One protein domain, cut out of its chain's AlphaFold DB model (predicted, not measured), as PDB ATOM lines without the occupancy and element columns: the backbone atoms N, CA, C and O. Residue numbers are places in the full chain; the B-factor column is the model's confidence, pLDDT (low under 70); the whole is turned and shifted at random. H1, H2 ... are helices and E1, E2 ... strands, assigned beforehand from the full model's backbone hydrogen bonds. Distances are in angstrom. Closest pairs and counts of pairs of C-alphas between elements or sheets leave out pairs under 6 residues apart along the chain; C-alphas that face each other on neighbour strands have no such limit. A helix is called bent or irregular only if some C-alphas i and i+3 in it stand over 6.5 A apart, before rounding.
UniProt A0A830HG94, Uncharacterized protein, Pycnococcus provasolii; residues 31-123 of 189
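AT A GLANCE: This is residues 31 to 123 of the 189 residues of an uncharacterized protein of Pycnococcus provasolii (UniProt A0A830HG94). A small two-strand hairpin, E1 and E2, reaches out from one end of a body of mostly crossed helices. In that body H1 and the sharply bent H3 make the core, with H2 across H1 and with H4 and short H5 packed on both. The printed part has 93 residues, mostly helix in class, in the order H1 H2 E1 E2 H3 H4 H5; the sheet E1 - E2 is antiparallel. The whole is compact, with a radius of gyration of the C-alphas of 12.7 A, yet elongated, spanning 43 by 25 by 19 A.

IN THESE COORDINATES: E1 is residues 65 to 67 and E2 residues 73 to 75. H3, residues 80 to 101, was assigned as one helix by its hydrogen bonds but is bent: C-alphas 91 and 94 are 8.2 A apart. Its arms are H3a, residues 80 to 91, 18.3 A, irregular with C-alphas 88 and 91 6.7 A apart, and H3b, residues 94 to 101, 10.2 A. H1, residues 31 to 43, 18.4 A, begins at C-alpha 31 (83.274, 127.292, 97.092). H2 is residues 52 to 62, 15.3 A; H4 residues 106 to 114, 12.0 A. H5, residues 119 to 122, ends at C-alpha 122 (84.846, 134.126, 92.001).

HOW THE PARTS SIT: In the hairpin, N 66 and O 74 are 2.9 A apart, within hydrogen-bond range. The closest C-alphas of E2 and H3a, Lys 75 and Glu 83, are 5.6 A apart. H3a touches H1 about perpendicular, 80 degrees; closest C-alphas Val 31 and Glu 82, 6.7 A. H3b touches H2 at a steep tilt of 64 degrees; closest C-alphas Met 52 and Ser 101, 5.1 A. H3b and H4 touch as a helical hairpin, a shallow tilt of 20 degrees; closest C-alphas Glu 95 and Ala 113, 5.6 A. H5 touches H4; closest C-alphas Ala 114 and Ile 120, 5.4 A. Every O i to N i+4 pair is within hydrogen-bond range in H1, H2 and H4, but 6 of 8 in H3a and 3 of 4 in H3b; H5 is too short for such a pair.

THE WHOLE: The two C-alphas farthest apart, Lys 47 and Gly 70, are 43.7 A apart. The printed part has no cut and no long link. Its mean pLDDT is 85.2; residues 45 to 47 and 66 to 74 are under 70.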
ATOM      1  N   VAL A  31      82.197 127.736  96.191       90.94
ATOM      2  CA  VAL A  31      83.274 127.292  97.092       90.94
ATOM      3  C   VAL A  31      83.067 127.832  98.510       90.94
ATOM      4  O   VAL A  31      83.203 127.079  99.473       90.94
ATOM      5  N   CYS A  32      82.690 129.106  98.657       93.06
ATOM      6  CA  CYS A  32      82.420 129.711  99.964       93.06
ATOM      7  C   CYS A  32      81.234 129.053 100.673       93.06
ATOM      8  O   CYS A  32      81.337 128.694 101.846       93.06
ATOM      9  N   VAL A  33      80.128 128.856  99.952       93.38
ATOM     10  CA  VAL A  33      78.907 128.246 100.489       93.38
ATOM     11  C   VAL A  33      79.202 126.851 101.013       93.38
ATOM     12  O   VAL A  33      78.902 126.568 102.170       93.38
ATOM     13  N   LYS A  34      79.876 126.022 100.208       91.75
ATOM     14  CA  LYS A  34      80.244 124.663 100.604       91.75
ATOM     15  C   LYS A  34      81.097 124.640 101.871       91.75
ATOM     16  O   LYS A  34      80.817 123.862 102.773       91.75
ATOM     17  N   VAL A  35      82.109 125.505 101.969       91.44
ATOM     18  CA  VAL A  35      82.978 125.566 103.158       91.44
ATOM     19  C   VAL A  35      82.192 125.955 104.410       91.44
ATOM     20  O   VAL A  35      82.362 125.336 105.459       91.44
ATOM     21  N   VAL A  36      81.313 126.956 104.316       91.75
ATOM     22  CA  VAL A  36      80.477 127.374 105.451       91.75
ATOM     23  C   VAL A  36      79.491 126.272 105.841       91.75
ATOM     24  O   VAL A  36      79.342 125.989 107.029       91.75
ATOM     25  N   ASP A  37      78.851 125.624 104.869       91.69
ATOM     26  CA  ASP A  37      77.943 124.503 105.117       91.69
ATOM     27  C   ASP A  37      78.658 123.317 105.771       91.69
ATOM     28  O   ASP A  37      78.157 122.781 106.759       91.69
ATOM     29  N   ASP A  38      79.850 122.954 105.292       89.75
ATOM     30  CA  ASP A  38      80.673 121.887 105.870       89.75
ATOM     31  C   ASP A  38      81.037 122.196 107.329       89.75
ATOM     32  O   ASP A  38      80.902 121.335 108.201       89.75
ATOM     33  N   ILE A  39      81.439 123.439 107.623       90.31
ATOM     34  CA  ILE A  39      81.737 123.894 108.988       90.31
ATOM     35  C   ILE A  39      80.503 123.757 109.893       90.31
ATOM     36  O   ILE A  39      80.594 123.227 111.004       90.31
ATOM     37  N   LEU A  40      79.337 124.222 109.435       89.81
ATOM     38  CA  LEU A  40      78.102 124.188 110.221       89.81
ATOM     39  C   LEU A  40      77.574 122.761 110.416       89.81
ATOM     40  O   LEU A  40      77.056 122.438 111.492       89.81
ATOM     41  N   ALA A  41      77.707 121.911 109.398       89.00
ATOM     42  CA  ALA A  41      77.332 120.505 109.453       89.00
ATOM     43  C   ALA A  41      78.209 119.729 110.444       89.00
ATOM     44  O   ALA A  41      77.681 118.953 111.236       89.00
ATOM     45  N   GLU A  42      79.521 119.978 110.440       86.50
ATOM     46  CA  GLU A  42      80.485 119.288 111.301       86.50
ATOM     47  C   GLU A  42      80.411 119.756 112.765       86.50
ATOM     48  O   GLU A  42      80.532 118.943 113.680       86.50
ATOM     49  N   LYS A  43      80.209 121.060 113.008       86.69
ATOM     50  CA  LYS A  43      80.398 121.660 114.344       86.69
ATOM     51  C   LYS A  43      79.121 122.053 115.082       86.69
ATOM     52  O   LYS A  43      79.132 122.069 116.312       86.69
ATOM     53  N   HIS A  44      78.049 122.417 114.377       81.62
ATOM     54  CA  HIS A  44      76.870 123.027 115.004       81.62
ATOM     55  C   HIS A  44      75.607 122.161 114.921       81.62
ATOM     56  O   HIS A  44      74.803 122.156 115.851       81.62
ATOM     57  N   GLY A  45      75.404 121.433 113.819       69.88
ATOM     58  CA  GLY A  45      74.253 120.544 113.651       69.88
ATOM     59  C   GLY A  45      72.902 121.274 113.718       69.88
ATOM     60  O   GLY A  45      72.175 121.104 114.680       69.88
ATOM     61  N   LYS A  46      72.581 122.094 112.701       68.94
ATOM     62  CA  LYS A  46      71.277 122.704 112.286       68.94
ATOM     63  C   LYS A  46      70.219 123.183 113.322       68.94
ATOM     64  O   LYS A  46      69.170 123.653 112.897       68.94
ATOM     65  N   LYS A  47      70.426 123.110 114.642       65.44
ATOM     66  CA  LYS A  47      69.370 123.304 115.663       65.44
ATOM     67  C   LYS A  47      69.150 124.758 116.115       65.44
ATOM     68  O   LYS A  47      68.166 125.029 116.794       65.44
ATOM     69  N   SER A  48      70.021 125.687 115.724       79.56
ATOM     70  CA  SER A  48      69.962 127.128 116.044       79.56
ATOM     71  C   SER A  48      71.035 127.896 115.248       79.56
ATOM     72  O   SER A  48      71.863 127.260 114.595       79.56
ATOM     73  N   PRO A  49      71.066 129.238 115.244       81.94
ATOM     74  CA  PRO A  49      72.253 129.961 114.798       81.94
ATOM     75  C   PRO A  49      73.396 129.839 115.833       81.94
ATOM     76  O   PRO A  49      73.134 129.925 117.037       81.94
ATOM     77  N   PRO A  50      74.654 129.626 115.400       88.62
ATOM     78  CA  PRO A  50      75.818 129.569 116.289       88.62
ATOM     79  C   PRO A  50      76.202 130.953 116.832       88.62
ATOM     80  O   PRO A  50      75.859 131.978 116.245       88.62
ATOM     81  N   LYS A  51      76.991 131.012 117.913       90.62
ATOM     82  CA  LYS A  51      77.576 132.287 118.368       90.62
ATOM     83  C   LYS A  51      78.693 132.741 117.428       90.62
ATOM     84  O   LYS A  51      79.433 131.915 116.895       90.62
ATOM     85  N   MET A  52      78.867 134.053 117.284       91.75
ATOM     86  CA  MET A  52      79.883 134.643 116.405       91.75
ATOM     87  C   MET A  52      81.301 134.139 116.715       91.75
ATOM     88  O   MET A  52      81.997 133.722 115.792       91.75
ATOM     89  N   GLU A  53      81.707 134.083 117.991       91.94
ATOM     90  CA  GLU A  53      83.055 133.610 118.349       91.94
ATOM     91  C   GLU A  53      83.272 132.135 117.987       91.94
ATOM     92  O   GLU A  53      84.386 131.732 117.654       91.94
ATOM     93  N   GLN A  54      82.210 131.323 118.019       91.19
ATOM     94  CA  GLN A  54      82.286 129.921 117.615       91.19
ATOM     95  C   GLN A  54      82.517 129.806 116.109       91.19
ATOM     96  O   GLN A  54      83.377 129.038 115.691       91.19
ATOM     97  N   VAL A  55      81.812 130.609 115.305       90.81
ATOM     98  CA  VAL A  55      81.989 130.615 113.847       90.81
ATOM     99  C   VAL A  55      83.388 131.091 113.462       90.81
ATOM    100  O   VAL A  55      84.026 130.456 112.630       90.81
ATOM    101  N   GLU A  56      83.906 132.151 114.094       92.00
ATOM    102  CA  GLU A  56      85.289 132.600 113.866       92.00
ATOM    103  C   GLU A  56      86.299 131.497 114.188       92.00
ATOM    104  O   GLU A  56      87.191 131.223 113.385       92.00
ATOM    105  N   LYS A  57      86.118 130.820 115.327       92.06
ATOM    106  CA  LYS A  57      86.982 129.712 115.736       92.06
ATOM    107  C   LYS A  57      86.924 128.550 114.745       92.06
ATOM    108  O   LYS A  57      87.964 127.997 114.406       92.06
ATOM    109  N   TRP A  58      85.741 128.179 114.261       92.38
ATOM    110  CA  TRP A  58      85.620 127.092 113.290       92.38
ATOM    111  C   TRP A  58      86.209 127.448 111.928       92.38
ATOM    112  O   TRP A  58      86.795 126.580 111.291       92.38
ATOM    113  N   ILE A  59      86.105 128.710 111.503       90.12
ATOM    114  CA  ILE A  59      86.794 129.201 110.304       90.12
ATOM    115  C   ILE A  59      88.311 129.096 110.495       90.12
ATOM    116  O   ILE A  59      88.994 128.602 109.605       90.12
ATOM    117  N   ASP A  60      88.845 129.501 111.651       89.25
ATOM    118  CA  ASP A  60      90.280 129.381 111.941       89.25
ATOM    119  C   ASP A  60      90.747 127.914 112.010       89.25
ATOM    120  O   ASP A  60      91.833 127.598 111.525       89.25
ATOM    121  N   GLU A  61      89.936 127.012 112.575       88.75
ATOM    122  CA  GLU A  61      90.205 125.565 112.604       88.75
ATOM    123  C   GLU A  61      90.186 124.955 111.195       88.75
ATOM    124  O   GLU A  61      91.077 124.178 110.845       88.75
ATOM    125  N   TYR A  62      89.196 125.323 110.377       88.75
ATOM    126  CA  TYR A  62      89.068 124.865 108.996       88.75
ATOM    127  C   TYR A  62      90.245 125.352 108.143       88.75
ATOM    128  O   TYR A  62      90.882 124.564 107.447       88.75
ATOM    129  N   CYS A  63      90.571 126.642 108.266       87.81
ATOM    130  CA  CYS A  63      91.619 127.338 107.528       87.81
ATOM    131  C   CYS A  63      93.003 127.274 108.192       87.81
ATOM    132  O   CYS A  63      93.835 128.153 107.942       87.81
ATOM    133  N   GLY A  64      93.244 126.295 109.075       79.88
ATOM    134  CA  GLY A  64      94.419 126.222 109.952       79.88
ATOM    135  C   GLY A  64      95.752 126.529 109.258       79.88
ATOM    136  O   GLY A  64      95.913 126.334 108.062       79.88
ATOM    137  N   THR A  65      96.744 127.032 109.989       74.12
ATOM    138  CA  THR A  65      98.029 127.400 109.363       74.12
ATOM    139  C   THR A  65      98.874 126.152 109.105       74.12
ATOM    140  O   THR A  65      99.043 125.338 110.009       74.12
ATOM    141  N   VAL A  66      99.422 126.013 107.898       69.06
ATOM    142  CA  VAL A  66     100.403 124.973 107.543       69.06
ATOM    143  C   VAL A  66     101.740 125.616 107.199       69.06
ATOM    144  O   VAL A  66     101.788 126.765 106.770       69.06
ATOM    145  N   GLU A  67     102.843 124.906 107.397       60.47
ATOM    146  CA  GLU A  67     104.149 125.364 106.921       60.47
ATOM    147  C   GLU A  67     104.309 124.986 105.444       60.47
ATOM    148  O   GLU A  67     104.133 123.831 105.060       60.47
ATOM    149  N   GLY A  68     104.589 125.974 104.599       59.97
ATOM    150  CA  GLY A  68     104.864 125.815 103.176       59.97
ATOM    151  C   GLY A  68     106.363 125.805 102.868       59.97
ATOM    152  O   GLY A  68     107.211 126.085 103.722       59.97
ATOM    153  N   TRP A  69     106.702 125.518 101.610       41.06
ATOM    154  CA  TRP A  69     108.090 125.488 101.138       41.06
ATOM    155  C   TRP A  69     108.790 126.844 101.357       41.06
ATOM    156  O   TRP A  69     108.311 127.886 100.902       41.06
ATOM    157  N   GLY A  70     109.933 126.832 102.051       60.19
ATOM    158  CA  GLY A  70     110.727 128.034 102.340       60.19
ATOM    159  C   GLY A  70     110.245 128.872 103.533       60.19
ATOM    160  O   GLY A  70     110.473 130.080 103.546       60.19
ATOM    161  N   GLY A  71     109.556 128.275 104.513       59.47
ATOM    162  CA  GLY A  71     109.147 128.958 105.751       59.47
ATOM    163  C   GLY A  71     107.935 129.888 105.603       59.47
ATOM    164  O   GLY A  71     107.614 130.649 106.517       59.47
ATOM    165  N   LYS A  72     107.242 129.846 104.457       56.56
ATOM    166  CA  LYS A  72     105.999 130.600 104.241       56.56
ATOM    167  C   LYS A  72     104.840 129.901 104.947       56.56
ATOM    168  O   LYS A  72     104.653 128.704 104.775       56.56
ATOM    169  N   LYS A  73     104.038 130.642 105.712       61.94
ATOM    170  CA  LYS A  73     102.814 130.121 106.339       61.94
ATOM    171  C   LYS A  73     101.714 129.993 105.285       61.94
ATOM    172  O   LYS A  73     101.259 131.004 104.757       61.94
ATOM    173  N   GLY A  74     101.325 128.761 104.982       64.81
ATOM    174  CA  GLY A  74     100.181 128.432 104.147       64.81
ATOM    175  C   GLY A  74      98.884 128.283 104.942       64.81
ATOM    176  O   GLY A  74      98.883 128.320 106.178       64.81
ATOM    177  N   LYS A  75      97.766 128.099 104.237       73.31
ATOM    178  CA  LYS A  75      96.449 127.848 104.832       73.31
ATOM    179  C   LYS A  75      95.999 126.431 104.502       73.31
ATOM    180  O   LYS A  75      96.153 125.964 103.386       73.31
ATOM    181  N   LYS A  76      95.450 125.729 105.483       73.88
ATOM    182  CA  LYS A  76      94.886 124.395 105.312       73.88
ATOM    183  C   LYS A  76      93.510 124.539 104.674       73.88
ATOM    184  O   LYS A  76      92.737 125.406 105.059       73.88
ATOM    185  N   GLY A  77      93.204 123.676 103.721       71.75
ATOM    186  CA  GLY A  77      91.867 123.495 103.169       71.75
ATOM    187  C   GLY A  77      91.651 122.018 102.867       71.75
ATOM    188  O   GLY A  77      92.612 121.252 102.780       71.75
ATOM    189  N   LYS A  78      90.391 121.596 102.710       76.38
ATOM    190  CA  LYS A  78      90.073 120.234 102.238       76.38
ATOM    191  C   LYS A  78      90.454 120.026 100.755       76.38
ATOM    192  O   LYS A  78      90.521 118.886 100.307       76.38
ATOM    193  N   GLY A  79      90.765 121.104 100.030       82.25
ATOM    194  CA  GLY A  79      91.263 121.118  98.655       82.25
ATOM    195  C   GLY A  79      91.906 122.464  98.289       82.25
ATOM    196  O   GLY A  79      91.924 123.398  99.094       82.25
ATOM    197  N   GLU A  80      92.448 122.571  97.070       83.56
ATOM    198  CA  GLU A  80      93.186 123.758  96.589       83.56
ATOM    199  C   GLU A  80      92.313 125.027  96.554       83.56
ATOM    200  O   GLU A  80      92.775 126.133  96.839       83.56
ATOM    201  N   LYS A  81      91.032 124.886  96.195       86.06
ATOM    202  CA  LYS A  81      90.094 126.016  96.108       86.06
ATOM    203  C   LYS A  81      89.676 126.488  97.491       86.06
ATOM    204  O   LYS A  81      89.603 127.690  97.722       86.06
ATOM    205  N   GLU A  82      89.461 125.554  98.408       88.31
ATOM    206  CA  GLU A  82      89.177 125.835  99.808       88.31
ATOM    207  C   GLU A  82      90.380 126.490 100.499       88.31
ATOM    208  O   GLU A  82      90.199 127.431 101.264       88.31
ATOM    209  N   GLU A  83      91.610 126.067 100.187       86.81
ATOM    210  CA  GLU A  83      92.825 126.743 100.653       86.81
ATOM    211  C   GLU A  83      92.900 128.187 100.130       86.81
ATOM    212  O   GLU A  83      93.109 129.113 100.914       86.81
ATOM    213  N   LYS A  84      92.672 128.407  98.826       88.19
ATOM    214  CA  LYS A  84      92.621 129.758  98.236       88.19
ATOM    215  C   LYS A  84      91.569 130.632  98.915       88.19
ATOM    216  O   LYS A  84      91.869 131.757  99.304       88.19
ATOM    217  N   LEU A  85      90.376 130.084  99.131       90.44
ATOM    218  CA  LEU A  85      89.304 130.753  99.861       90.44
ATOM    219  C   LEU A  85      89.748 131.136 101.281       90.44
ATOM    220  O   LEU A  85      89.452 132.231 101.752       90.44
ATOM    221  N   CYS A  86      90.483 130.262 101.966       90.31
ATOM    222  CA  CYS A  86      90.967 130.516 103.317       90.31
ATOM    223  C   CYS A  86      91.928 131.709 103.418       90.31
ATOM    224  O   CYS A  86      91.931 132.373 104.461       90.31
ATOM    225  N   TYR A  87      92.703 132.029 102.375       88.94
ATOM    226  CA  TYR A  87      93.504 133.262 102.343       88.94
ATOM    227  C   TYR A  87      92.628 134.515 102.301       88.94
ATOM    228  O   TYR A  87      92.920 135.466 103.021       88.94
ATOM    229  N   SER A  88      91.540 134.480 101.530       90.00
ATOM    230  CA  SER A  88      90.567 135.573 101.440       90.00
ATOM    231  C   SER A  88      89.731 135.719 102.710       90.00
ATOM    232  O   SER A  88      89.573 136.821 103.219       90.00
ATOM    233  N   ILE A  89      89.233 134.619 103.288       90.00
ATOM    234  CA  ILE A  89      88.328 134.670 104.448       90.00
ATOM    235  C   ILE A  89      89.070 134.964 105.755       90.00
ATOM    236  O   ILE A  89      88.547 135.702 106.585       90.00
ATOM    237  N   SER A  90      90.276 134.425 105.972       88.44
ATOM    238  CA  SER A  90      91.013 134.596 107.241       88.44
ATOM    239  C   SER A  90      91.085 136.050 107.760       88.44
ATOM    240  O   SER A  90      90.794 136.252 108.943       88.44
ATOM    241  N   PRO A  91      91.443 137.069 106.945       89.44
ATOM    242  CA  PRO A  91      91.505 138.462 107.402       89.44
ATOM    243  C   PRO A  91      90.129 139.093 107.665       89.44
ATOM    244  O   PRO A  91      90.024 139.999 108.491       89.44
ATOM    245  N   ILE A  92      89.069 138.615 107.007       90.44
ATOM    246  CA  ILE A  92      87.709 139.184 107.073       90.44
ATOM    247  C   ILE A  92      86.683 138.227 107.685       90.44
ATOM    248  O   ILE A  92      85.481 138.432 107.542       90.44
ATOM    249  N   LYS A  93      87.119 137.202 108.424       91.31
ATOM    250  CA  LYS A  93      86.250 136.159 109.000       91.31
ATOM    251  C   LYS A  93      85.091 136.709 109.831       91.31
ATOM    252  O   LYS A  93      84.033 136.095 109.867       91.31
ATOM    253  N   ARG A  94      85.244 137.899 110.428       91.56
ATOM    254  CA  ARG A  94      84.169 138.614 111.142       91.56
ATOM    255  C   ARG A  94      82.990 138.983 110.241       91.56
ATOM    256  O   ARG A  94      81.846 138.912 110.681       91.56
ATOM    257  N   GLU A  95      83.262 139.358 108.992       91.31
ATOM    258  CA  GLU A  95      82.250 139.722 107.990       91.31
ATOM    259  C   GLU A  95      81.414 138.513 107.562       91.31
ATOM    260  O   GLU A  95      80.269 138.680 107.150       91.31
ATOM    261  N   LEU A  96      81.956 137.301 107.721       91.62
ATOM    262  CA  LEU A  96      81.258 136.042 107.470       91.62
ATOM    263  C   LEU A  96      80.598 135.486 108.744       91.62
ATOM    264  O   LEU A  96      79.438 135.081 108.727       91.62
ATOM    265  N   ALA A  97      81.298 135.526 109.879       92.62
ATOM    266  CA  ALA A  97      80.829 134.992 111.155       92.62
ATOM    267  C   ALA A  97      79.623 135.754 111.714       92.62
ATOM    268  O   ALA A  97      78.671 135.142 112.203       92.62
ATOM    269  N   ARG A  98      79.627 137.088 111.609       93.38
ATOM    270  CA  ARG A  98      78.536 137.931 112.109       93.38
ATOM    271  C   ARG A  98      77.192 137.618 111.432       93.38
ATOM    272  O   ARG A  98      76.255 137.313 112.167       93.38
ATOM    273  N   PRO A  99      77.041 137.636 110.092       92.81
ATOM    274  CA  PRO A  99      75.767 137.282 109.463       92.81
ATOM    275  C   PRO A  99      75.348 135.833 109.743       92.81
ATOM    276  O   PRO A  99      74.173 135.600 110.022       92.81
ATOM    277  N   VAL A 100      76.279 134.873 109.749       92.38
ATOM    278  CA  VAL A 100      75.971 133.466 110.075       92.38
ATOM    279  C   VAL A 100      75.424 133.328 111.500       92.38
ATOM    280  O   VAL A 100      74.437 132.629 111.715       92.38
ATOM    281  N   SER A 101      75.988 134.060 112.467       91.75
ATOM    282  CA  SER A 101      75.497 134.064 113.853       91.75
ATOM    283  C   SER A 101      74.106 134.681 114.029       91.75
ATOM    284  O   SER A 101      73.434 134.438 115.027       91.75
ATOM    285  N   LEU A 102      73.647 135.451 113.039       92.31
ATOM    286  CA  LEU A 102      72.294 136.008 112.985       92.31
ATOM    287  C   LEU A 102      71.319 135.094 112.225       92.31
ATOM    288  O   LEU A 102      70.185 135.488 111.967       92.31
ATOM    289  N   GLY A 103      71.750 133.889 111.841       89.56
ATOM    290  CA  GLY A 103      70.937 132.943 111.078       89.56
ATOM    291  C   GLY A 103      70.846 133.265 109.585       89.56
ATOM    292  O   GLY A 103      69.946 132.766 108.910       89.56
ATOM    293  N   MET A 104      71.746 134.095 109.047       91.88
ATOM    294  CA  MET A 104      71.796 134.345 107.607       91.88
ATOM    295  C   MET A 104      72.221 133.071 106.857       91.88
ATOM    296  O   MET A 104      73.206 132.446 107.250       91.88
ATOM    297  N   PRO A 105      71.542 132.709 105.749       90.56
ATOM    298  CA  PRO A 105      71.961 131.589 104.915       90.56
ATOM    299  C   PRO A 105      73.392 131.775 104.378       90.56
ATOM    300  O   PRO A 105      73.746 132.906 104.021       90.56
ATOM    301  N   PRO A 106      74.180 130.692 104.232       91.44
ATOM    302  CA  PRO A 106      75.568 130.748 103.767       91.44
ATOM    303  C   PRO A 106      75.768 131.551 102.481       91.44
ATOM    304  O   PRO A 106      76.662 132.388 102.427       91.44
ATOM    305  N   LEU A 107      74.885 131.394 101.487       92.00
ATOM    306  CA  LEU A 107      74.953 132.143 100.226       92.00
ATOM    307  C   LEU A 107      74.958 133.661 100.444       92.00
ATOM    308  O   LEU A 107      75.834 134.364  99.944       92.00
ATOM    309  N   LYS A 108      74.022 134.173 101.248       92.06
ATOM    310  CA  LYS A 108      73.933 135.613 101.530       92.06
ATOM    311  C   LYS A 108      75.095 136.096 102.395       92.06
ATOM    312  O   LYS A 108      75.559 137.221 102.218       92.06
ATOM    313  N   ALA A 109      75.574 135.257 103.314       92.75
ATOM    314  CA  ALA A 109      76.752 135.567 104.115       92.75
ATOM    315  C   ALA A 109      78.010 135.683 103.232       92.75
ATOM    316  O   ALA A 109      78.753 136.654 103.359       92.75
ATOM    317  N   CYS A 110      78.198 134.758 102.288       93.00
ATOM    318  CA  CYS A 110      79.291 134.772 101.317       93.00
ATOM    319  C   CYS A 110      79.217 135.974 100.367       93.00
ATOM    320  O   CYS A 110      80.219 136.657 100.193       93.00
ATOM    321  N   GLN A 111      78.039 136.306  99.827       91.81
ATOM    322  CA  GLN A 111      77.851 137.505  98.994       91.81
ATOM    323  C   GLN A 111      78.196 138.796  99.755       91.81
ATOM    324  O   GLN A 111      78.824 139.709  99.218       91.81
ATOM    325  N   ARG A 112      77.826 138.868 101.039       90.88
ATOM    326  CA  ARG A 112      78.183 140.006 101.894       90.88
ATOM    327  C   ARG A 112      79.691 140.081 102.132       90.88
ATOM    328  O   ARG A 112      80.255 141.170 102.065       90.88
ATOM    329  N   ALA A 113      80.341 138.947 102.385       90.38
ATOM    330  CA  ALA A 113      81.793 138.882 102.514       90.38
ATOM    331  C   ALA A 113      82.499 139.250 101.193       90.38
ATOM    332  O   ALA A 113      83.515 139.939 101.218       90.38
ATOM    333  N   ALA A 114      81.915 138.906 100.042       90.62
ATOM    334  CA  ALA A 114      82.450 139.259  98.730       90.62
ATOM    335  C   ALA A 114      82.396 140.756  98.408       90.62
ATOM    336  O   ALA A 114      83.163 141.238  97.587       90.62
ATOM    337  N   SER A 115      81.566 141.529  99.117       89.06
ATOM    338  CA  SER A 115      81.631 142.996  99.050       89.06
ATOM    339  C   SER A 115      82.938 143.562  99.636       89.06
ATOM    340  O   SER A 115      83.223 144.742  99.457       89.06
ATOM    341  N   LYS A 116      83.706 142.751 100.382       90.12
ATOM    342  CA  LYS A 116      85.023 143.102 100.942       90.12
ATOM    343  C   LYS A 116      86.176 142.496 100.144       90.12
ATOM    344  O   LYS A 116      87.212 143.140 100.029       90.12
ATOM    345  N   ASP A 117      85.996 141.279  99.635       87.94
ATOM    346  CA  ASP A 117      86.950 140.589  98.765       87.94
ATOM    347  C   ASP A 117      86.185 139.757  97.726       87.94
ATOM    348  O   ASP A 117      85.646 138.691  98.033       87.94
ATOM    349  N   GLU A 118      86.138 140.258  96.492       87.75
ATOM    350  CA  GLU A 118      85.415 139.647  95.371       87.75
ATOM    351  C   GLU A 118      85.884 138.216  95.064       87.75
ATOM    352  O   GLU A 118      85.068 137.361  94.697       87.75
ATOM    353  N   THR A 119      87.154 137.907  95.362       86.56
ATOM    354  CA  THR A 119      87.767 136.583  95.177       86.56
ATOM    355  C   THR A 119      86.961 135.478  95.865       86.56
ATOM    356  O   THR A 119      86.911 134.350  95.376       86.56
ATOM    357  N   ILE A 120      86.272 135.785  96.976       90.25
ATOM    358  CA  ILE A 120      85.442 134.824  97.723       90.25
ATOM    359  C   ILE A 120      84.397 134.155  96.826       90.25
ATOM    360  O   ILE A 120      84.180 132.945  96.935       90.25
ATOM    361  N   CYS A 121      83.735 134.934  95.969       90.56
ATOM    362  CA  CYS A 121      82.640 134.442  95.136       90.56
ATOM    363  C   CYS A 121      83.061 134.081  93.710       90.56
ATOM    364  O   CYS A 121      82.331 133.361  93.029       90.56
ATOM    365  N   GLU A 122      84.243 134.522  93.276       87.88
ATOM    366  CA  GLU A 122      84.846 134.126  92.001       87.88
ATOM    367  C   GLU A 122      85.427 132.708  92.026       87.88
ATOM    368  O   GLU A 122      85.543 132.050  90.986       87.88
ATOM    369  N   LEU A 123      85.792 132.209  93.210       87.06
ATOM    370  CA  LEU A 123      86.275 130.845  93.371       87.06
ATOM    371  C   LEU A 123      85.161 129.838  93.054       87.06
ATOM    372  O   LEU A 123      84.159 129.736  93.760       87.06
TER     373      LEU A 123